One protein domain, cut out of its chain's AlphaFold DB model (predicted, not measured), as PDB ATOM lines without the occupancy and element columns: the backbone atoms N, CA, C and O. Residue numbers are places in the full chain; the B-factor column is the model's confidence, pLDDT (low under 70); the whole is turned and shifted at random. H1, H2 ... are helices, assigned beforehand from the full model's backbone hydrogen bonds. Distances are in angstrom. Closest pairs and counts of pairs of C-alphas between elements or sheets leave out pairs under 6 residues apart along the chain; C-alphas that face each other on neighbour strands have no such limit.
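What this domain is: This is residues 238 to 395 of the 399 residues of the protein "Exonuclease domain-containing protein" of Paenibacillus glucanolyticus (UniProt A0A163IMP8). Four long helices run lengthwise in a loose rod: H5 lies between H2 and H3, H1 and H2 form a hairpin, and short H4 lies near the end with both long links. The printed part, all helix, has 158 residues with H1 to H5 in order, radius of gyration of the C-alphas 19.1 A, spans 62 by 31 by 20 A.

Where its parts are: Find C-alpha 238 at (46.313, 1.260, 29.359), where H1 begins, residues 238 to 262, 35.8 A. H2, 280 to 311, 44.9 A, has a kink of 35 degrees near 287. H3 is 317 to 344, 40.5 A; H4 is 367 to 370; H5, 373 to 394, 31.5 A, ends at (43.582, 5.731, 7.683).

How they stand to each other: H1, H2 and H5 form a bundle, helices grouped together. H1 touches H2, closest C-alphas Val 260 and Ala 280, 5.0 A, opposite ways. H2 touches H5 with residues 295 to 310 alone, Cys 303 to Gly 387, C-alphas 4.0 A. H5 touches H3, C-alphas Ala 334 and Phe 374, 4.9 A. Every O i to N i+4 pair is within hydrogen-bond range in H1, H3 and H5; in H2, 25 of 28.

The domain as a whole: C-alphas 270 and 313, the farthest apart, stand 62.8 A apart. The printed part has no cut; links H1 to H2 and H3 to H4 are long. Confidence is under 70 at 238, 268 to 272, 275 to 276 and 311 to 317.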
ATOM      1  N   SER A 238      46.514   0.016  30.102       69.56
ATOM      2  CA  SER A 238      46.313   1.260  29.359       69.56
ATOM      3  C   SER A 238      44.890   1.395  28.800       69.56
ATOM      4  O   SER A 238      44.242   2.417  29.022       69.56
ATOM      5  N   GLN A 239      44.364   0.368  28.128       72.19
ATOM      6  CA  GLN A 239      42.986   0.355  27.621       72.19
ATOM      7  C   GLN A 239      41.958   0.410  28.758       72.19
ATOM      8  O   GLN A 239      40.972   1.142  28.663       72.19
ATOM      9  N   ARG A 240      42.204  -0.289  29.874       74.69
ATOM     10  CA  ARG A 240      41.339  -0.262  31.060       74.69
ATOM     11  C   ARG A 240      41.289   1.132  31.685       74.69
ATOM     12  O   ARG A 240      40.206   1.605  32.022       74.69
ATOM     13  N   LYS A 241      42.434   1.813  31.797       79.81
ATOM     14  CA  LYS A 241      42.519   3.201  32.286       79.81
ATOM     15  C   LYS A 241      41.811   4.190  31.361       79.81
ATOM     16  O   LYS A 241      41.130   5.082  31.864       79.81
ATOM     17  N   ILE A 242      41.923   4.025  30.042       80.81
ATOM     18  CA  ILE A 242      41.212   4.867  29.066       80.81
ATOM     19  C   ILE A 242      39.700   4.640  29.167       80.81
ATOM     20  O   ILE A 242      38.949   5.605  29.284       80.81
ATOM     21  N   MET A 243      39.250   3.383  29.208       81.19
ATOM     22  CA  MET A 243      37.829   3.047  29.336       81.19
ATOM     23  C   MET A 243      37.235   3.565  30.653       81.19
ATOM     24  O   MET A 243      36.163   4.166  30.650       81.19
ATOM     25  N   LEU A 244      37.947   3.390  31.773       86.50
ATOM     26  CA  LEU A 244      37.541   3.940  33.068       86.50
ATOM     27  C   LEU A 244      37.493   5.471  33.040       86.50
ATOM     28  O   LEU A 244      36.534   6.048  33.541       86.50
ATOM     29  N   SER A 245      38.474   6.129  32.417       87.31
ATOM     30  CA  SER A 245      38.475   7.589  32.255       87.31
ATOM     31  C   SER A 245      37.272   8.078  31.445       87.31
ATOM     32  O   SER A 245      36.615   9.029  31.860       87.31
ATOM     33  N   ILE A 246      36.938   7.408  30.335       91.75
ATOM     34  CA  ILE A 246      35.754   7.721  29.518       91.75
ATOM     35  C   ILE A 246      34.473   7.540  30.339       91.75
ATOM     36  O   ILE A 246      33.629   8.429  30.330       91.75
ATOM     37  N   LEU A 247      34.341   6.440  31.090       92.62
ATOM     38  CA  LEU A 247      33.177   6.183  31.948       92.62
ATOM     39  C   LEU A 247      33.018   7.248  33.039       92.62
ATOM     40  O   LEU A 247      31.929   7.791  33.216       92.62
ATOM     41  N   VAL A 248      34.098   7.575  33.751       94.81
ATOM     42  CA  VAL A 248      34.081   8.603  34.802       94.81
ATOM     43  C   VAL A 248      33.704   9.964  34.216       94.81
ATOM     44  O   VAL A 248      32.824  10.636  34.755       94.81
ATOM     45  N   LEU A 249      34.312  10.356  33.093       95.25
ATOM     46  CA  LEU A 249      33.988  11.611  32.410       95.25
ATOM     47  C   LEU A 249      32.554  11.626  31.874       95.25
ATOM     48  O   LEU A 249      31.892  12.660  31.960       95.25
ATOM     49  N   PHE A 250      32.048  10.504  31.362       96.50
ATOM     50  CA  PHE A 250      30.666  10.373  30.904       96.50
ATOM     51  C   PHE A 250      29.684  10.653  32.043       96.50
ATOM     52  O   PHE A 250      28.875  11.572  31.936       96.50
ATOM     53  N   PHE A 251      29.804   9.951  33.174       96.25
ATOM     54  CA  PHE A 251      28.901  10.162  34.311       96.25
ATOM     55  C   PHE A 251      29.037  11.558  34.924       96.25
ATOM     56  O   PHE A 251      28.027  12.180  35.269       96.25
ATOM     57  N   LEU A 252      30.261  12.082  35.022       96.94
ATOM     58  CA  LEU A 252      30.501  13.431  35.528       96.94
ATOM     59  C   LEU A 252      29.842  14.487  34.629       96.94
ATOM     60  O   LEU A 252      29.079  15.322  35.112       96.94
ATOM     61  N   THR A 253      30.086  14.436  33.320       97.31
ATOM     62  CA  THR A 253      29.530  15.410  32.364       97.31
ATOM     63  C   THR A 253      28.018  15.262  32.192       97.31
ATOM     64  O   THR A 253      27.328  16.270  32.051       97.31
ATOM     65  N   MET A 254      27.473  14.046  32.286       96.25
ATOM     66  CA  MET A 254      26.027  13.806  32.296       96.25
ATOM     67  C   MET A 254      25.372  14.416  33.545       96.25
ATOM     68  O   MET A 254      24.350  15.091  33.434       96.25
ATOM     69  N   THR A 255      25.997  14.260  34.717       95.94
ATOM     70  CA  THR A 255      25.533  14.886  35.968       95.94
ATOM     71  C   THR A 255      25.566  16.408  35.862       95.94
ATOM     72  O   THR A 255      24.573  17.063  36.166       95.94
ATOM     73  N   LEU A 256      26.671  16.977  35.374       96.25
ATOM     74  CA  LEU A 256      26.804  18.420  35.165       96.25
ATOM     75  C   LEU A 256      25.777  18.953  34.153       96.25
ATOM     76  O   LEU A 256      25.209  20.017  34.376       96.25
ATOM     77  N   THR A 257      25.474  18.201  33.091       96.00
ATOM     78  CA  THR A 257      24.412  18.551  32.129       96.00
ATOM     79  C   THR A 257      23.037  18.568  32.803       96.00
ATOM     80  O   THR A 257      22.271  19.509  32.615       96.00
ATOM     81  N   GLY A 258      22.737  17.575  33.648       93.00
ATOM     82  CA  GLY A 258      21.511  17.564  34.455       93.00
ATOM     83  C   GLY A 258      21.450  18.715  35.464       93.00
ATOM     84  O   GLY A 258      20.385  19.286  35.685       93.00
ATOM     85  N   MET A 259      22.589  19.112  36.039       94.25
ATOM     86  CA  MET A 259      22.650  20.288  36.903       94.25
ATOM     87  C   MET A 259      22.412  21.586  36.124       94.25
ATOM     88  O   MET A 259      21.733  22.465  36.640       94.25
ATOM     89  N   VAL A 260      22.897  21.719  34.885       92.38
ATOM     90  CA  VAL A 260      22.561  22.886  34.050       92.38
ATOM     91  C   VAL A 260      21.046  23.004  33.882       92.38
ATOM     92  O   VAL A 260      20.512  24.091  34.083       92.38
ATOM     93  N   ASP A 261      20.338  21.903  33.617       88.88
ATOM     94  CA  ASP A 261      18.871  21.924  33.536       88.88
ATOM     95  C   ASP A 261      18.215  22.280  34.884       88.88
ATOM     96  O   ASP A 261      17.328  23.129  34.934       88.88
ATOM     97  N   LEU A 262      18.704  21.708  35.991       89.94
ATOM     98  CA  LEU A 262      18.192  21.981  37.341       89.94
ATOM     99  C   LEU A 262      18.349  23.454  37.759       89.94
ATOM    100  O   LEU A 262      17.484  24.000  38.444       89.94
ATOM    101  N   PHE A 263      19.456  24.086  37.368       88.25
ATOM    102  CA  PHE A 263      19.774  25.479  37.689       88.25
ATOM    103  C   PHE A 263      19.316  26.471  36.608       88.25
ATOM    104  O   PHE A 263      19.546  27.673  36.752       88.25
ATOM    105  N   THR A 264      18.652  25.996  35.550       86.62
ATOM    106  CA  THR A 264      17.991  26.854  34.561       86.62
ATOM    107  C   THR A 264      16.579  27.178  35.033       86.62
ATOM    108  O   THR A 264      15.782  26.292  35.350       86.62
ATOM    109  N   PHE A 265      16.243  28.465  35.092       84.50
ATOM    110  CA  PHE A 265      14.930  28.888  35.556       84.50
ATOM    111  C   PHE A 265      13.858  28.582  34.507       84.50
ATOM    112  O   PHE A 265      14.003  28.879  33.324       84.50
ATOM    113  N   ARG A 266      12.732  28.024  34.960       79.44
ATOM    114  CA  ARG A 266      11.529  27.824  34.145       79.44
ATOM    115  C   ARG A 266      10.528  28.933  34.458       79.44
ATOM    116  O   ARG A 266      10.208  29.164  35.628       79.44
ATOM    117  N   LEU A 267      10.029  29.612  33.429       71.50
ATOM    118  CA  LEU A 267       8.982  30.621  33.578       71.50
ATOM    119  C   LEU A 267       7.691  29.977  34.092       71.50
ATOM    120  O   LEU A 267       7.241  28.946  33.594       71.50
ATOM    121  N   ARG A 268       7.096  30.587  35.119       67.19
ATOM    122  CA  ARG A 268       5.766  30.221  35.616       67.19
ATOM    123  C   ARG A 268       4.766  31.208  35.031       67.19
ATOM    124  O   ARG A 268       5.015  32.404  35.086       67.19
ATOM    125  N   TRP A 269       3.622  30.711  34.560       52.09
ATOM    126  CA  TRP A 269       2.562  31.486  33.891       52.09
ATOM    127  C   TRP A 269       2.089  32.747  34.660       52.09
ATOM    128  O   TRP A 269       1.602  33.676  34.038       52.09
ATOM    129  N   ASN A 270       2.315  32.824  35.983       57.28
ATOM    130  CA  ASN A 270       2.028  33.991  36.841       57.28
ATOM    131  C   ASN A 270       3.228  34.426  37.730       57.28
ATOM    132  O   ASN A 270       3.032  35.037  38.781       57.28
ATOM    133  N   GLY A 271       4.463  34.041  37.393       59.28
ATOM    134  CA  GLY A 271       5.660  34.321  38.201       59.28
ATOM    135  C   GLY A 271       6.470  35.509  37.676       59.28
ATOM    136  O   GLY A 271       6.619  35.666  36.471       59.28
ATOM    137  N   GLY A 272       7.022  36.327  38.577       66.12
ATOM    138  CA  GLY A 272       7.952  37.399  38.207       66.12
ATOM    139  C   GLY A 272       9.283  36.869  37.659       66.12
ATOM    140  O   GLY A 272       9.683  35.738  37.944       66.12
ATOM    141  N   LEU A 273       9.984  37.705  36.888       73.00
ATOM    142  CA  LEU A 273      11.337  37.411  36.415       73.00
ATOM    143  C   LEU A 273      12.320  37.412  37.600       73.00
ATOM    144  O   LEU A 273      12.296  38.300  38.450       73.00
ATOM    145  N   SER A 274      13.181  36.399  37.657       71.38
ATOM    146  CA  SER A 274      14.228  36.245  38.664       71.38
ATOM    147  C   SER A 274      15.388  37.180  38.324       71.38
ATOM    148  O   SER A 274      15.861  37.191  37.194       71.38
ATOM    149  N   GLY A 275      15.859  37.965  39.292       65.75
ATOM    150  CA  GLY A 275      17.040  38.829  39.145       65.75
ATOM    151  C   GLY A 275      18.344  38.189  39.630       65.75
ATOM    152  O   GLY A 275      19.365  38.865  39.688       65.75
ATOM    153  N   ASN A 276      18.326  36.906  40.010       68.81
ATOM    154  CA  ASN A 276      19.409  36.260  40.767       68.81
ATOM    155  C   ASN A 276      20.612  35.801  39.910       68.81
ATOM    156  O   ASN A 276      21.451  35.039  40.390       68.81
ATOM    157  N   GLY A 277      20.718  36.268  38.662       77.19
ATOM    158  CA  GLY A 277      21.789  35.895  37.733       77.19
ATOM    159  C   GLY A 277      21.646  34.477  37.167       77.19
ATOM    160  O   GLY A 277      20.666  33.787  37.419       77.19
ATOM    161  N   ASN A 278      22.630  34.038  36.377       87.62
ATOM    162  CA  ASN A 278      22.622  32.738  35.699       87.62
ATOM    163  C   ASN A 278      23.565  31.733  36.406       87.62
ATOM    164  O   ASN A 278      24.718  31.584  35.986       87.62
ATOM    165  N   PRO A 279      23.125  31.052  37.485       86.31
ATOM    166  CA  PRO A 279      23.977  30.133  38.248       86.31
ATOM    167  C   PRO A 279      24.452  28.933  37.421       86.31
ATOM    168  O   PRO A 279      25.524  28.390  37.694       86.31
ATOM    169  N   ALA A 280      23.707  28.549  36.381       88.56
ATOM    170  CA  ALA A 280      24.102  27.461  35.499       88.56
ATOM    171  C   ALA A 280      25.424  27.753  34.768       88.56
ATOM    172  O   ALA A 280      26.170  26.814  34.508       88.56
ATOM    173  N   LEU A 281      25.793  29.019  34.517       88.50
ATOM    174  CA  LEU A 281      27.061  29.359  33.845       88.50
ATOM    175  C   LEU A 281      28.303  28.861  34.593       88.50
ATOM    176  O   LEU A 281      29.275  28.467  33.952       88.50
ATOM    177  N   LEU A 282      28.271  28.824  35.930       90.81
ATOM    178  CA  LEU A 282      29.371  28.263  36.726       90.81
ATOM    179  C   LEU A 282      29.568  26.771  36.422       90.81
ATOM    180  O   LEU A 282      30.691  26.279  36.349       90.81
ATOM    181  N   ILE A 283      28.460  26.069  36.193       93.81
ATOM    182  CA  ILE A 283      28.429  24.650  35.838       93.81
ATOM    183  C   ILE A 283      28.888  24.468  34.393       93.81
ATOM    184  O   ILE A 283      29.695  23.584  34.118       93.81
ATOM    185  N   VAL A 284      28.443  25.336  33.478       91.69
ATOM    186  CA  VAL A 284      28.861  25.325  32.068       91.69
ATOM    187  C   VAL A 284      30.374  25.507  31.929       91.69
ATOM    188  O   VAL A 284      31.004  24.772  31.167       91.69
ATOM    189  N   PHE A 285      30.973  26.419  32.702       93.19
ATOM    190  CA  PHE A 285      32.419  26.668  32.681       93.19
ATOM    191  C   PHE A 285      33.241  25.426  33.062       93.19
ATOM    192  O   PHE A 285      34.333  25.218  32.537       93.19
ATOM    193  N   LEU A 286      32.697  24.570  33.931       95.00
ATOM    194  CA  LEU A 286      33.291  23.279  34.282       95.00
ATOM    195  C   LEU A 286      32.949  22.180  33.261       95.00
ATOM    196  O   LEU A 286      33.804  21.370  32.904       95.00
ATOM    197  N   LEU A 287      31.704  22.146  32.783       95.56
ATOM    198  CA  LEU A 287      31.184  21.124  31.878       95.56
ATOM    199  C   LEU A 287      31.900  21.133  30.526       95.56
ATOM    200  O   LEU A 287      32.342  20.080  30.076       95.56
ATOM    201  N   VAL A 288      32.026  22.296  29.883       95.12
ATOM    202  CA  VAL A 288      32.566  22.418  28.517       95.12
ATOM    203  C   VAL A 288      33.970  21.809  28.361       95.12
ATOM    204  O   VAL A 288      34.141  20.981  27.461       95.12
ATOM    205  N   PRO A 289      34.980  22.133  29.197       97.44
ATOM    206  CA  PRO A 289      36.308  21.538  29.048       97.44
ATOM    207  C   PRO A 289      36.300  20.026  29.304       97.44
ATOM    208  O   PRO A 289      36.892  19.275  28.528       97.44
ATOM    209  N   LEU A 290      35.584  19.549  30.330       97.31
ATOM    210  CA  LEU A 290      35.484  18.116  30.637       97.31
ATOM    211  C   LEU A 290      34.794  17.336  29.515       97.31
ATOM    212  O   LEU A 290      35.232  16.249  29.135       97.31
ATOM    213  N   TYR A 291      33.733  17.912  28.959       97.88
ATOM    214  CA  TYR A 291      32.999  17.332  27.849       97.88
ATOM    215  C   TYR A 291      33.839  17.315  26.570       97.88
ATOM    216  O   TYR A 291      33.860  16.312  25.865       97.88
ATOM    217  N   THR A 292      34.630  18.358  26.317       97.06
ATOM    218  CA  THR A 292      35.585  18.381  25.197       97.06
ATOM    219  C   THR A 292      36.607  17.246  25.311       97.06
ATOM    220  O   THR A 292      36.862  16.547  24.331       97.06
ATOM    221  N   VAL A 293      37.147  16.999  26.511       97.25
ATOM    222  CA  VAL A 293      38.053  15.860  26.755       97.25
ATOM    223  C   VAL A 293      37.343  14.527  26.506       97.25
ATOM    224  O   VAL A 293      37.905  13.658  25.839       97.25
ATOM    225  N   LEU A 294      36.103  14.374  26.985       97.44
ATOM    226  CA  LEU A 294      35.295  13.178  26.735       97.44
ATOM    227  C   LEU A 294      35.100  12.925  25.235       97.44
ATOM    228  O   LEU A 294      35.285  11.791  24.788       97.44
ATOM    229  N   LEU A 295      34.769  13.959  24.457       97.25
ATOM    230  CA  LEU A 295      34.621  13.857  23.005       97.25
ATOM    231  C   LEU A 295      35.933  13.425  22.345       97.25
ATOM    232  O   LEU A 295      35.954  12.449  21.605       97.25
ATOM    233  N   CYS A 296      37.057  14.058  22.675       95.88
ATOM    234  CA  CYS A 296      38.356  13.663  22.123       95.88
ATOM    235  C   CYS A 296      38.702  12.194  22.423       95.88
ATOM    236  O   CYS A 296      39.116  11.462  21.521       95.88
ATOM    237  N   LEU A 297      38.497  11.739  23.664       94.12
ATOM    238  CA  LEU A 297      38.750  10.348  24.054       94.12
ATOM    239  C   LEU A 297      37.800   9.372  23.357       94.12
ATOM    240  O   LEU A 297      38.236   8.320  22.894       94.12
ATOM    241  N   THR A 298      36.521   9.729  23.236       94.56
ATOM    242  CA  THR A 298      35.505   8.920  22.548       94.56
ATOM    243  C   THR A 298      35.827   8.789  21.058       94.56
ATOM    244  O   THR A 298      35.772   7.691  20.499       94.56
ATOM    245  N   GLY A 299      36.230   9.881  20.407       94.50
ATOM    246  CA  GLY A 299      36.657   9.896  19.008       94.50
ATOM    247  C   GLY A 299      37.925   9.075  18.775       94.50
ATOM    248  O   GLY A 299      37.986   8.280  17.840       94.50
ATOM    249  N   ALA A 300      38.920   9.199  19.656       91.50
ATOM    250  CA  ALA A 300      40.149   8.411  19.574       91.50
ATOM    251  C   ALA A 300      39.892   6.910  19.793       91.50
ATOM    252  O   ALA A 300      40.364   6.085  19.010       91.50
ATOM    253  N   ALA A 301      39.109   6.555  20.818       88.44
ATOM    254  CA  ALA A 301      38.760   5.171  21.128       88.44
ATOM    255  C   ALA A 301      37.931   4.526  20.007       88.44
ATOM    256  O   ALA A 301      38.227   3.407  19.589       88.44
ATOM    257  N   SER A 302      36.943   5.245  19.468       91.50
ATOM    258  CA  SER A 302      36.161   4.767  18.323       91.50
ATOM    259  C   SER A 302      37.012   4.631  17.063       91.50
ATOM    260  O   SER A 302      36.906   3.618  16.381       91.50
ATOM    261  N   CYS A 303      37.915   5.576  16.777       90.00
ATOM    262  CA  CYS A 303      38.856   5.446  15.665       90.00
ATOM    263  C   CYS A 303      39.738   4.202  15.804       90.00
ATOM    264  O   CYS A 303      39.940   3.492  14.820       90.00
ATOM    265  N   TYR A 304      40.274   3.939  16.997       85.38
ATOM    266  CA  TYR A 304      41.071   2.741  17.256       85.38
ATOM    267  C   TYR A 304      40.245   1.472  16.999       85.38
ATOM    268  O   TYR A 304      40.627   0.649  16.166       85.38
ATOM    269  N   PHE A 305      39.074   1.377  17.633       83.94
ATOM    270  CA  PHE A 305      38.168   0.233  17.529       83.94
ATOM    271  C   PHE A 305      37.742  -0.046  16.082       83.94
ATOM    272  O   PHE A 305      37.831  -1.172  15.595       83.94
ATOM    273  N   PHE A 306      37.309   0.990  15.361       85.38
ATOM    274  CA  PHE A 306      36.873   0.844  13.979       85.38
ATOM    275  C   PHE A 306      38.031   0.539  13.035       85.38
ATOM    276  O   PHE A 306      37.842  -0.225  12.095       85.38
ATOM    277  N   ARG A 307      39.229   1.083  13.270       82.81
ATOM    278  CA  ARG A 307      40.402   0.781  12.441       82.81
ATOM    279  C   ARG A 307      40.812  -0.682  12.577       82.81
ATOM    280  O   ARG A 307      41.145  -1.295  11.567       82.81
ATOM    281  N   GLU A 308      40.784  -1.219  13.793       74.44
ATOM    282  CA  GLU A 308      41.041  -2.637  14.055       74.44
ATOM    283  C   GLU A 308      40.002  -3.506  13.337       74.44
ATOM    284  O   GLU A 308      40.364  -4.303  12.479       74.44
ATOM    285  N   LYS A 309      38.711  -3.214  13.524       71.94
ATOM    286  CA  LYS A 309      37.617  -3.960  12.884       71.94
ATOM    287  C   LYS A 309      37.601  -3.874  11.349       71.94
ATOM    288  O   LYS A 309      37.213  -4.823  10.676       71.94
ATOM    289  N   MET A 310      38.032  -2.747  10.775       76.06
ATOM    290  CA  MET A 310      38.170  -2.575   9.321       76.06
ATOM    291  C   MET A 310      39.406  -3.282   8.745       76.06
ATOM    292  O   MET A 310      39.480  -3.456   7.525       76.06
ATOM    293  N   ARG A 311      40.385  -3.664   9.579       64.88
ATOM    294  CA  ARG A 311      41.571  -4.430   9.162       64.88
ATOM    295  C   ARG A 311      41.221  -5.886   8.855       64.88
ATOM    296  O   ARG A 311      41.831  -6.466   7.962       64.88
ATOM    297  N   ASP A 312      40.196  -6.413   9.514       57.25
ATOM    298  CA  ASP A 312      39.753  -7.807   9.411       57.25
ATOM    299  C   ASP A 312      38.763  -8.034   8.245       57.25
ATOM    300  O   ASP A 312      38.008  -8.999   8.212       57.25
ATOM    301  N   GLY A 313      38.744  -7.128   7.256       51.81
ATOM    302  CA  GLY A 313      37.956  -7.267   6.023       51.81
ATOM    303  C   GLY A 313      36.474  -6.897   6.141       51.81
ATOM    304  O   GLY A 313      35.769  -6.868   5.133       51.81
ATOM    305  N   TRP A 314      35.988  -6.544   7.334       50.28
ATOM    306  CA  TRP A 314      34.600  -6.137   7.542       50.28
ATOM    307  C   TRP A 314      34.413  -4.627   7.355       50.28
ATOM    308  O   TRP A 314      34.889  -3.803   8.137       50.28
ATOM    309  N   TYR A 315      33.649  -4.249   6.330       56.25
ATOM    310  CA  TYR A 315      33.129  -2.893   6.180       56.25
ATOM    311  C   TYR A 315      31.613  -2.952   6.037       56.25
ATOM    312  O   TYR A 315      31.079  -3.052   4.934       56.25
ATOM    313  N   SER A 316      30.887  -2.909   7.156       61.72
ATOM    314  CA  SER A 316      29.435  -2.808   7.076       61.72
ATOM    315  C   SER A 316      29.070  -1.351   6.793       61.72
ATOM    316  O   SER A 316      29.048  -0.500   7.682       61.72
ATOM    317  N   GLY A 317      28.722  -1.052   5.538       68.75
ATOM    318  CA  GLY A 317      28.006   0.185   5.205       68.75
ATOM    319  C   GLY A 317      26.775   0.394   6.104       68.75
ATOM    320  O   GLY A 317      26.375   1.528   6.351       68.75
ATOM    321  N   GLY A 318      26.246  -0.690   6.689       81.06
ATOM    322  CA  GLY A 318      25.244  -0.668   7.754       81.06
ATOM    323  C   GLY A 318      25.656   0.104   9.015       81.06
ATOM    324  O   GLY A 318      24.846   0.881   9.505       81.06
ATOM    325  N   MET A 319      26.892  -0.022   9.520       84.81
ATOM    326  CA  MET A 319      27.330   0.734  10.708       84.81
ATOM    327  C   MET A 319      27.449   2.234  10.414       84.81
ATOM    328  O   MET A 319      26.995   3.056  11.207       84.81
ATOM    329  N   LEU A 320      28.003   2.602   9.253       88.50
ATOM    330  CA  LEU A 320      28.037   4.003   8.826       88.50
ATOM    331  C   LEU A 320      26.617   4.561   8.684       88.50
ATOM    332  O   LEU A 320      26.319   5.631   9.206       88.50
ATOM    333  N   SER A 321      25.733   3.807   8.025       87.56
ATOM    334  CA  SER A 321      24.329   4.189   7.848       87.56
ATOM    335  C   SER A 321      23.635   4.374   9.196       87.56
ATOM    336  O   SER A 321      22.956   5.375   9.400       87.56
ATOM    337  N   PHE A 322      23.866   3.467  10.146       91.50
ATOM    338  CA  PHE A 322      23.345   3.571  11.505       91.50
ATOM    339  C   PHE A 322      23.838   4.837  12.217       91.50
ATOM    340  O   PHE A 322      23.020   5.596  12.733       91.50
ATOM    341  N   LEU A 323      25.150   5.111  12.208       93.12
ATOM    342  CA  LEU A 323      25.713   6.302  12.854       93.12
ATOM    343  C   LEU A 323      25.187   7.599  12.226       93.12
ATOM    344  O   LEU A 323      24.873   8.540  12.954       93.12
ATOM    345  N   VAL A 324      25.042   7.646  10.899       95.50
ATOM    346  CA  VAL A 324      24.481   8.803  10.182       95.50
ATOM    347  C   VAL A 324      23.006   9.004  10.533       95.50
ATOM    348  O   VAL A 324      22.616  10.116  10.884       95.50
ATOM    349  N   VAL A 325      22.193   7.943  10.505       96.44
ATOM    350  CA  VAL A 325      20.761   8.010  10.850       96.44
ATOM    351  C   VAL A 325      20.565   8.412  12.310       96.44
ATOM    352  O   VAL A 325      19.743   9.280  12.602       96.44
ATOM    353  N   MET A 326      21.344   7.840  13.228       95.75
ATOM    354  CA  MET A 326      21.313   8.191  14.648       95.75
ATOM    355  C   MET A 326      21.684   9.664  14.857       95.75
ATOM    356  O   MET A 326      20.935  10.395  15.501       95.75
ATOM    357  N   THR A 327      22.790  10.121  14.260       97.19
ATOM    358  CA  THR A 327      23.235  11.523  14.342       97.19
ATOM    359  C   THR A 327      22.177  12.471  13.772       97.19
ATOM    360  O   THR A 327      21.848  13.475  14.401       97.19
ATOM    361  N   GLY A 328      21.582  12.133  12.621       97.31
ATOM    362  CA  GLY A 328      20.513  12.916  11.996       97.31
ATOM    363  C   GLY A 328      19.244  12.978  12.848       97.31
ATOM    364  O   GLY A 328      18.665  14.050  13.017       97.31
ATOM    365  N   THR A 329      18.851  11.858  13.457       97.38
ATOM    366  CA  THR A 329      17.686  11.789  14.353       97.38
ATOM    367  C   THR A 329      17.901  12.644  15.599       97.38
ATOM    368  O   THR A 329      17.034  13.433  15.967       97.38
ATOM    369  N   ILE A 330      19.074  12.540  16.233       97.56
ATOM    370  CA  ILE A 330      19.406  13.345  17.416       97.56
ATOM    371  C   ILE A 330      19.500  14.830  17.049       97.56
ATOM    372  O   ILE A 330      19.024  15.672  17.804       97.56
ATOM    373  N   SER A 331      20.057  15.163  15.882       97.38
ATOM    374  CA  SER A 331      20.099  16.538  15.378       97.38
ATOM    375  C   SER A 331      18.692  17.111  15.188       97.38
ATOM    376  O   SER A 331      18.419  18.211  15.669       97.38
ATOM    377  N   TRP A 332      17.771  16.350  14.588       97.81
ATOM    378  CA  TRP A 332      16.370  16.754  14.450       97.81
ATOM    379  C   TRP A 332      15.693  16.976  15.810       97.81
ATOM    380  O   TRP A 332      15.034  17.997  16.010       97.81
ATOM    381  N   LEU A 333      15.912  16.076  16.777       96.94
ATOM    382  CA  LEU A 333      15.399  16.230  18.143       96.94
ATOM    383  C   LEU A 333      15.989  17.454  18.858       96.94
ATOM    384  O   LEU A 333      15.251  18.174  19.526       96.94
ATOM    385  N   ALA A 334      17.288  17.720  18.701       96.06
ATOM    386  CA  ALA A 334      17.952  18.883  19.288       96.06
ATOM    387  C   ALA A 334      17.375  20.194  18.736       96.06
ATOM    388  O   ALA A 334      17.070  21.104  19.506       96.06
ATOM    389  N   VAL A 335      17.157  20.265  17.419       96.75
ATOM    390  CA  VAL A 335      16.517  21.414  16.763       96.75
ATOM    391  C   VAL A 335      15.069  21.577  17.233       96.75
ATOM    392  O   VAL A 335      14.655  22.680  17.588       96.75
ATOM    393  N   GLY A 336      14.298  20.489  17.305       95.56
ATOM    394  CA  GLY A 336      12.927  20.526  17.821       95.56
ATOM    395  C   GLY A 336      12.857  20.991  19.279       95.56
ATOM    396  O   GLY A 336      11.995  21.796  19.636       95.56
ATOM    397  N   TYR A 337      13.790  20.538  20.118       94.50
ATOM    398  CA  TYR A 337      13.880  20.962  21.512       94.50
ATOM    399  C   TYR A 337      14.256  22.441  21.643       94.50
ATOM    400  O   TYR A 337      13.639  23.152  22.433       94.50
ATOM    401  N   TYR A 338      15.201  22.922  20.830       94.12
ATOM    402  CA  TYR A 338      15.550  24.340  20.748       94.12
ATOM    403  C   TYR A 338      14.312  25.196  20.446       94.12
ATOM    404  O   TYR A 338      13.974  26.088  21.224       94.12
ATOM    405  N   TYR A 339      13.572  24.870  19.380       93.88
ATOM    406  CA  TYR A 339      12.368  25.624  19.017       93.88
ATOM    407  C   TYR A 339      11.281  25.557  20.085       93.88
ATOM    408  O   TYR A 339      10.602  26.553  20.313       93.88
ATOM    409  N   ARG A 340      11.134  24.423  20.778       92.31
ATOM    410  CA  ARG A 340      10.194  24.300  21.897       92.31
ATOM    411  C   ARG A 340      10.522  25.276  23.027       92.31
ATOM    412  O   ARG A 340       9.617  25.940  23.517       92.31
ATOM    413  N   ILE A 341      11.791  25.382  23.424       90.31
ATOM    414  CA  ILE A 341      12.194  26.313  24.488       90.31
ATOM    415  C   ILE A 341      11.899  27.757  24.075       90.31
ATOM    416  O   ILE A 341      11.274  28.487  24.834       90.31
ATOM    417  N   PHE A 342      12.281  28.165  22.864       90.06
ATOM    418  CA  PHE A 342      12.036  29.538  22.408       90.06
ATOM    419  C   PHE A 342      10.555  29.841  22.147       90.06
ATOM    420  O   PHE A 342      10.125  30.978  22.332       90.06
ATOM    421  N   HIS A 343       9.753  28.833  21.802       89.19
ATOM    422  CA  HIS A 343       8.299  28.955  21.763       89.19
ATOM    423  C   HIS A 343       7.720  29.222  23.163       89.19
ATOM    424  O   HIS A 343       6.907  30.130  23.321       89.19
ATOM    425  N   ASP A 344       8.179  28.497  24.189       87.50
ATOM    426  CA  ASP A 344       7.760  28.714  25.583       87.50
ATOM    427  C   ASP A 344       8.199  30.095  26.122       87.50
ATOM    428  O   ASP A 344       7.567  30.642  27.025       87.50
ATOM    429  N   LEU A 345       9.257  30.679  25.548       86.50
ATOM    430  CA  LEU A 345       9.753  32.027  25.856       86.50
ATOM    431  C   LEU A 345       9.070  33.143  25.046       86.50
ATOM    432  O   LEU A 345       9.347  34.321  25.288       86.50
ATOM    433  N   VAL A 346       8.143  32.799  24.146       86.94
ATOM    434  CA  VAL A 346       7.428  33.745  23.269       86.94
ATOM    435  C   VAL A 346       8.381  34.479  22.306       86.94
ATOM    436  O   VAL A 346       8.196  35.653  21.998       86.94
ATOM    437  N   GLY A 347       9.418  33.790  21.822       84.69
ATOM    438  CA  GLY A 347      10.342  34.303  20.802       84.69
ATOM    439  C   GLY A 347      11.785  34.477  21.281       84.69
ATOM    440  O   GLY A 347      12.098  34.323  22.466       84.69
ATOM    441  N   ALA A 348      12.683  34.787  20.343       84.94
ATOM    442  CA  ALA A 348      14.115  34.968  20.600       84.94
ATOM    443  C   ALA A 348      14.446  36.291  21.323       84.94
ATOM    444  O   ALA A 348      13.626  37.203  21.398       84.94
ATOM    445  N   THR A 349      15.686  36.434  21.808       84.31
ATOM    446  CA  THR A 349      16.152  37.623  22.560       84.31
ATOM    447  C   THR A 349      16.013  38.947  21.791       84.31
ATOM    448  O   THR A 349      15.937  40.022  22.391       84.31
ATOM    449  N   SER A 350      15.977  38.879  20.459       84.88
ATOM    450  CA  SER A 350      15.887  40.019  19.545       84.88
ATOM    451  C   SER A 350      14.449  40.449  19.236       84.88
ATOM    452  O   SER A 350      14.238  41.528  18.679       84.88
ATOM    453  N   GLU A 351      13.453  39.650  19.619       87.38
ATOM    454  CA  GLU A 351      12.047  39.904  19.322       87.38
ATOM    455  C   GLU A 351      11.397  40.738  20.427       87.38
ATOM    456  O   GLU A 351      11.391  40.349  21.594       87.38
ATOM    457  N   SER A 352      10.787  41.871  20.069       82.75
ATOM    458  CA  SER A 352      10.163  42.792  21.034       82.75
ATOM    459  C   SER A 352       9.031  42.175  21.865       82.75
ATOM    460  O   SER A 352       8.651  42.751  22.879       82.75
ATOM    461  N   GLY A 353       8.473  41.045  21.419       80.81
ATOM    462  CA  GLY A 353       7.441  40.282  22.125       80.81
ATOM    463  C   GLY A 353       7.974  39.168  23.034       80.81
ATOM    464  O   GLY A 353       7.179  38.563  23.747       80.81
ATOM    465  N   SER A 354       9.285  38.908  23.024       85.44
ATOM    466  CA  SER A 354       9.891  37.833  23.807       85.44
ATOM    467  C   SER A 354       9.936  38.155  25.294       85.44
ATOM    468  O   SER A 354      10.234  39.274  25.718       85.44
ATOM    469  N   THR A 355       9.729  37.118  26.101       83.19
ATOM    470  CA  THR A 355       9.858  37.186  27.562       83.19
ATOM    471  C   THR A 355      11.292  37.503  27.998       83.19
ATOM    472  O   THR A 355      11.509  38.044  29.081       83.19
ATOM    473  N   ILE A 356      12.268  37.197  27.139       83.69
ATOM    474  CA  ILE A 356      13.697  37.456  27.346       83.69
ATOM    475  C   ILE A 356      14.230  38.534  26.388       83.69
ATOM    476  O   ILE A 356      15.411  38.549  26.043       83.69
ATOM    477  N   PHE A 357      13.373  39.459  25.944       85.81
ATOM    478  CA  PHE A 357      13.782  40.544  25.052       85.81
ATOM    479  C   PHE A 357      14.952  41.354  25.640       85.81
ATOM    480  O   PHE A 357      14.883  41.838  26.773       85.81
ATOM    481  N   ARG A 358      16.017  41.532  24.844       84.25
ATOM    482  CA  ARG A 358      17.292  42.201  25.189       84.25
ATOM    483  C   ARG A 358      18.196  41.469  26.187       84.25
ATOM    484  O   ARG A 358      19.207  42.042  26.599       84.25
ATOM    485  N   PHE A 359      17.874  40.236  26.571       84.94
ATOM    486  CA  PHE A 359      18.822  39.390  27.296       84.94
ATOM    487  C   PHE A 359      19.915  38.898  26.333       84.94
ATOM    488  O   PHE A 359      19.788  39.008  25.113       84.94
ATOM    489  N   GLY A 360      21.023  38.391  26.876       83.56
ATOM    490  CA  GLY A 360      22.007  37.681  26.060       83.56
ATOM    491  C   GLY A 360      21.448  36.343  25.572       83.56
ATOM    492  O   GLY A 360      20.597  35.764  26.232       83.56
ATOM    493  N   GLU A 361      21.967  35.827  24.456       78.38
ATOM    494  CA  GLU A 361      21.572  34.513  23.906       78.38
ATOM    495  C   GLU A 361      21.757  33.356  24.899       78.38
ATOM    496  O   GLU A 361      21.049  32.359  24.825       78.38
ATOM    497  N   TRP A 362      22.712  33.485  25.825       80.50
ATOM    498  CA  TRP A 362      22.890  32.582  26.960       80.50
ATOM    499  C   TRP A 362      22.509  33.289  28.251       80.50
ATOM    500  O   TRP A 362      23.315  33.980  28.882       80.50
ATOM    501  N   ASP A 363      21.263  33.086  28.649       86.75
ATOM    502  CA  ASP A 363      20.694  33.631  29.866       86.75
ATOM    503  C   ASP A 363      20.081  32.534  30.744       86.75
ATOM    504  O   ASP A 363      20.000  31.358  30.387       86.75
ATOM    505  N   GLN A 364      19.663  32.931  31.943       87.19
ATOM    506  CA  GLN A 364      19.172  32.036  32.988       87.19
ATOM    507  C   GLN A 364      17.912  31.228  32.610       87.19
ATOM    508  O   GLN A 364      17.571  30.294  33.335       87.19
ATOM    509  N   TYR A 365      17.228  31.581  31.518       88.38
ATOM    510  CA  TYR A 365      16.037  30.907  30.994       88.38
ATOM    511  C   TYR A 365      16.313  30.086  29.729       88.38
ATOM    512  O   TYR A 365      15.583  29.134  29.446       88.38
ATOM    513  N   SER A 366      17.356  30.431  28.970       89.06
ATOM    514  CA  SER A 366      17.651  29.839  27.659       89.06
ATOM    515  C   SER A 366      18.755  28.779  27.681       89.06
ATOM    516  O   SER A 366      18.880  28.037  26.709       89.06
ATOM    517  N   ASN A 367      19.514  28.627  28.777       90.31
ATOM    518  CA  ASN A 367      20.629  27.665  28.857       90.31
ATOM    519  C   ASN A 367      20.262  26.254  28.362       90.31
ATOM    520  O   ASN A 367      21.006  25.671  27.571       90.31
ATOM    521  N   THR A 368      19.112  25.706  28.785       90.94
ATOM    522  CA  THR A 368      18.692  24.351  28.397       90.94
ATOM    523  C   THR A 368      18.405  24.239  26.895       90.94
ATOM    524  O   THR A 368      18.490  23.146  26.349       90.94
ATOM    525  N   ALA A 369      18.135  25.329  26.169       91.12
ATOM    526  CA  ALA A 369      18.018  25.272  24.707       91.12
ATOM    527  C   ALA A 369      19.333  24.825  24.042       91.12
ATOM    528  O   ALA A 369      19.309  24.147  23.016       91.12
ATOM    529  N   PHE A 370      20.474  25.146  24.660       92.00
ATOM    530  CA  PHE A 370      21.810  24.869  24.128       92.00
ATOM    531  C   PHE A 370      22.501  23.698  24.829       92.00
ATOM    532  O   PHE A 370      23.209  22.923  24.186       92.00
ATOM    533  N   ILE A 371      22.295  23.545  26.137       93.75
ATOM    534  CA  ILE A 371      22.924  22.507  26.955       93.75
ATOM    535  C   ILE A 371      21.829  21.615  27.517       93.75
ATOM    536  O   ILE A 371      21.181  21.925  28.513       93.75
ATOM    537  N   ASN A 372      21.608  20.499  26.836       94.12
ATOM    538  CA  ASN A 372      20.598  19.516  27.188       94.12
ATOM    539  C   ASN A 372      21.041  18.127  26.736       94.12
ATOM    540  O   ASN A 372      22.089  17.949  26.116       94.12
ATOM    541  N   ILE A 373      20.208  17.131  27.028       94.44
ATOM    542  CA  ILE A 373      20.497  15.748  26.664       94.44
ATOM    543  C   ILE A 373      20.630  15.543  25.149       94.44
ATOM    544  O   ILE A 373      21.454  14.742  24.732       94.44
ATOM    545  N   PHE A 374      19.896  16.279  24.310       96.00
ATOM    546  CA  PHE A 374      19.981  16.129  22.856       96.00
ATOM    547  C   PHE A 374      21.281  16.706  22.298       96.00
ATOM    548  O   PHE A 374      21.942  16.033  21.511       96.00
ATOM    549  N   THR A 375      21.694  17.907  22.718       95.81
ATOM    550  CA  THR A 375      22.973  18.498  22.280       95.81
ATOM    551  C   THR A 375      24.176  17.740  22.846       95.81
ATOM    552  O   THR A 375      25.175  17.553  22.145       95.81
ATOM    553  N   TYR A 376      24.051  17.198  24.061       97.12
ATOM    554  CA  TYR A 376      25.001  16.244  24.636       97.12
ATOM    555  C   TYR A 376      25.083  14.956  23.797       97.12
ATOM    556  O   TYR A 376      26.137  14.593  23.286       97.12
ATOM    557  N   SER A 377      23.968  14.268  23.556       96.56
ATOM    558  CA  SER A 377      23.972  13.045  22.744       96.56
ATOM    559  C   SER A 377      24.458  13.296  21.312       96.56
ATOM    560  O   SER A 377      25.144  12.443  20.744       96.56
ATOM    561  N   LEU A 378      24.171  14.473  20.746       97.50
ATOM    562  CA  LEU A 378      24.629  14.861  19.416       97.50
ATOM    563  C   LEU A 378      26.156  14.915  19.356       97.50
ATOM    564  O   LEU A 378      26.738  14.311  18.455       97.50
ATOM    565  N   GLY A 379      26.803  15.571  20.325       97.38
ATOM    566  CA  GLY A 379      28.265  15.655  20.376       97.38
ATOM    567  C   GLY A 379      28.927  14.279  20.474       97.38
ATOM    568  O   GLY A 379      29.833  13.986  19.692       97.38
ATOM    569  N   ILE A 380      28.427  13.396  21.347       97.62
ATOM    570  CA  ILE A 380      28.918  12.011  21.448       97.62
ATOM    571  C   ILE A 380      28.737  11.268  20.115       97.62
ATOM    572  O   ILE A 380      29.680  10.635  19.637       97.62
ATOM    573  N   SER A 381      27.567  11.378  19.471       97.25
ATOM    574  CA  SER A 381      27.312  10.718  18.178       97.25
ATOM    575  C   SER A 381      28.247  11.209  17.068       97.25
ATOM    576  O   SER A 381      28.821  10.397  16.343       97.25
ATOM    577  N   LEU A 382      28.483  12.525  16.993       97.50
ATOM    578  CA  LEU A 382      29.411  13.136  16.044       97.50
ATOM    579  C   LEU A 382      30.839  12.674  16.307       97.50
ATOM    580  O   LEU A 382      31.564  12.363  15.368       97.50
ATOM    581  N   SER A 383      31.238  12.571  17.573       97.19
ATOM    582  CA  SER A 383      32.553  12.059  17.938       97.19
ATOM    583  C   SER A 383      32.766  10.614  17.478       97.19
ATOM    584  O   SER A 383      33.852  10.294  16.994       97.19
ATOM    585  N   LEU A 384      31.753   9.752  17.604       95.38
ATOM    586  CA  LEU A 384      31.798   8.374  17.101       95.38
ATOM    587  C   LEU A 384      31.867   8.340  15.568       95.38
ATOM    588  O   LEU A 384      32.650   7.574  15.003       95.38
ATOM    589  N   LEU A 385      31.082   9.187  14.897       95.12
ATOM    590  CA  LEU A 385      31.058   9.297  13.438       95.12
ATOM    591  C   LEU A 385      32.396   9.809  12.877       95.12
ATOM    592  O   LEU A 385      32.902   9.264  11.897       95.12
ATOM    593  N   ILE A 386      33.006  10.807  13.522       95.25
ATOM    594  CA  ILE A 386      34.341  11.315  13.177       95.25
ATOM    595  C   ILE A 386      35.388  10.217  13.374       95.25
ATOM    596  O   ILE A 386      36.196   9.987  12.475       95.25
ATOM    597  N   GLY A 387      35.357   9.504  14.505       93.75
ATOM    598  CA  GLY A 387      36.272   8.388  14.755       93.75
ATOM    599  C   GLY A 387      36.161   7.295  13.689       93.75
ATOM    600  O   GLY A 387      37.179   6.846  13.159       93.75
ATOM    601  N   TYR A 388      34.935   6.937  13.297       91.44
ATOM    602  CA  TYR A 388      34.673   6.023  12.183       91.44
ATOM    603  C   TYR A 388      35.248   6.542  10.854       91.44
ATOM    604  O   TYR A 388      35.924   5.802  10.138       91.44
ATOM    605  N   GLY A 389      35.017   7.818  10.526       91.06
ATOM    606  CA  GLY A 389      35.529   8.443   9.305       91.06
ATOM    607  C   GLY A 389      37.058   8.443   9.244       91.06
ATOM    608  O   GLY A 389      37.639   8.023   8.242       91.06
ATOM    609  N   ILE A 390      37.729   8.831  10.333       91.62
ATOM    610  CA  ILE A 390      39.197   8.799  10.421       91.62
ATOM    611  C   ILE A 390      39.704   7.363  10.254       91.62
ATOM    612  O   ILE A 390      40.636   7.136   9.479       91.62
ATOM    613  N   ALA A 391      39.094   6.385  10.930       89.38
ATOM    614  CA  ALA A 391      39.450   4.974  10.788       89.38
ATOM    615  C   ALA A 391      39.350   4.498   9.331       89.38
ATOM    616  O   ALA A 391      40.267   3.843   8.833       89.38
ATOM    617  N   PHE A 392      38.291   4.904   8.627       86.81
ATOM    618  CA  PHE A 392      38.081   4.565   7.225       86.81
ATOM    619  C   PHE A 392      39.156   5.129   6.290       86.81
ATOM    620  O   PHE A 392      39.641   4.401   5.426       86.81
ATOM    621  N   PHE A 393      39.561   6.391   6.460       85.25
ATOM    622  CA  PHE A 393      40.596   7.006   5.615       85.25
ATOM    623  C   PHE A 393      42.014   6.537   5.950       85.25
ATOM    624  O   PHE A 393      42.885   6.517   5.087       85.25
ATOM    625  N   THR A 394      42.255   6.152   7.202       84.12
ATOM    626  CA  THR A 394      43.582   5.731   7.683       84.12
ATOM    627  C   THR A 394      43.825   4.226   7.569       84.12
ATOM    628  O   THR A 394      44.900   3.753   7.948       84.12
ATOM    629  N   ARG A 395      42.864   3.455   7.040       75.69
ATOM    630  CA  ARG A 395      43.056   2.029   6.756       75.69
ATOM    631  C   ARG A 395      44.140   1.873   5.683       75.69
ATOM    632  O   ARG A 395      44.014   2.376   4.570       75.69
TER     633      ARG A 395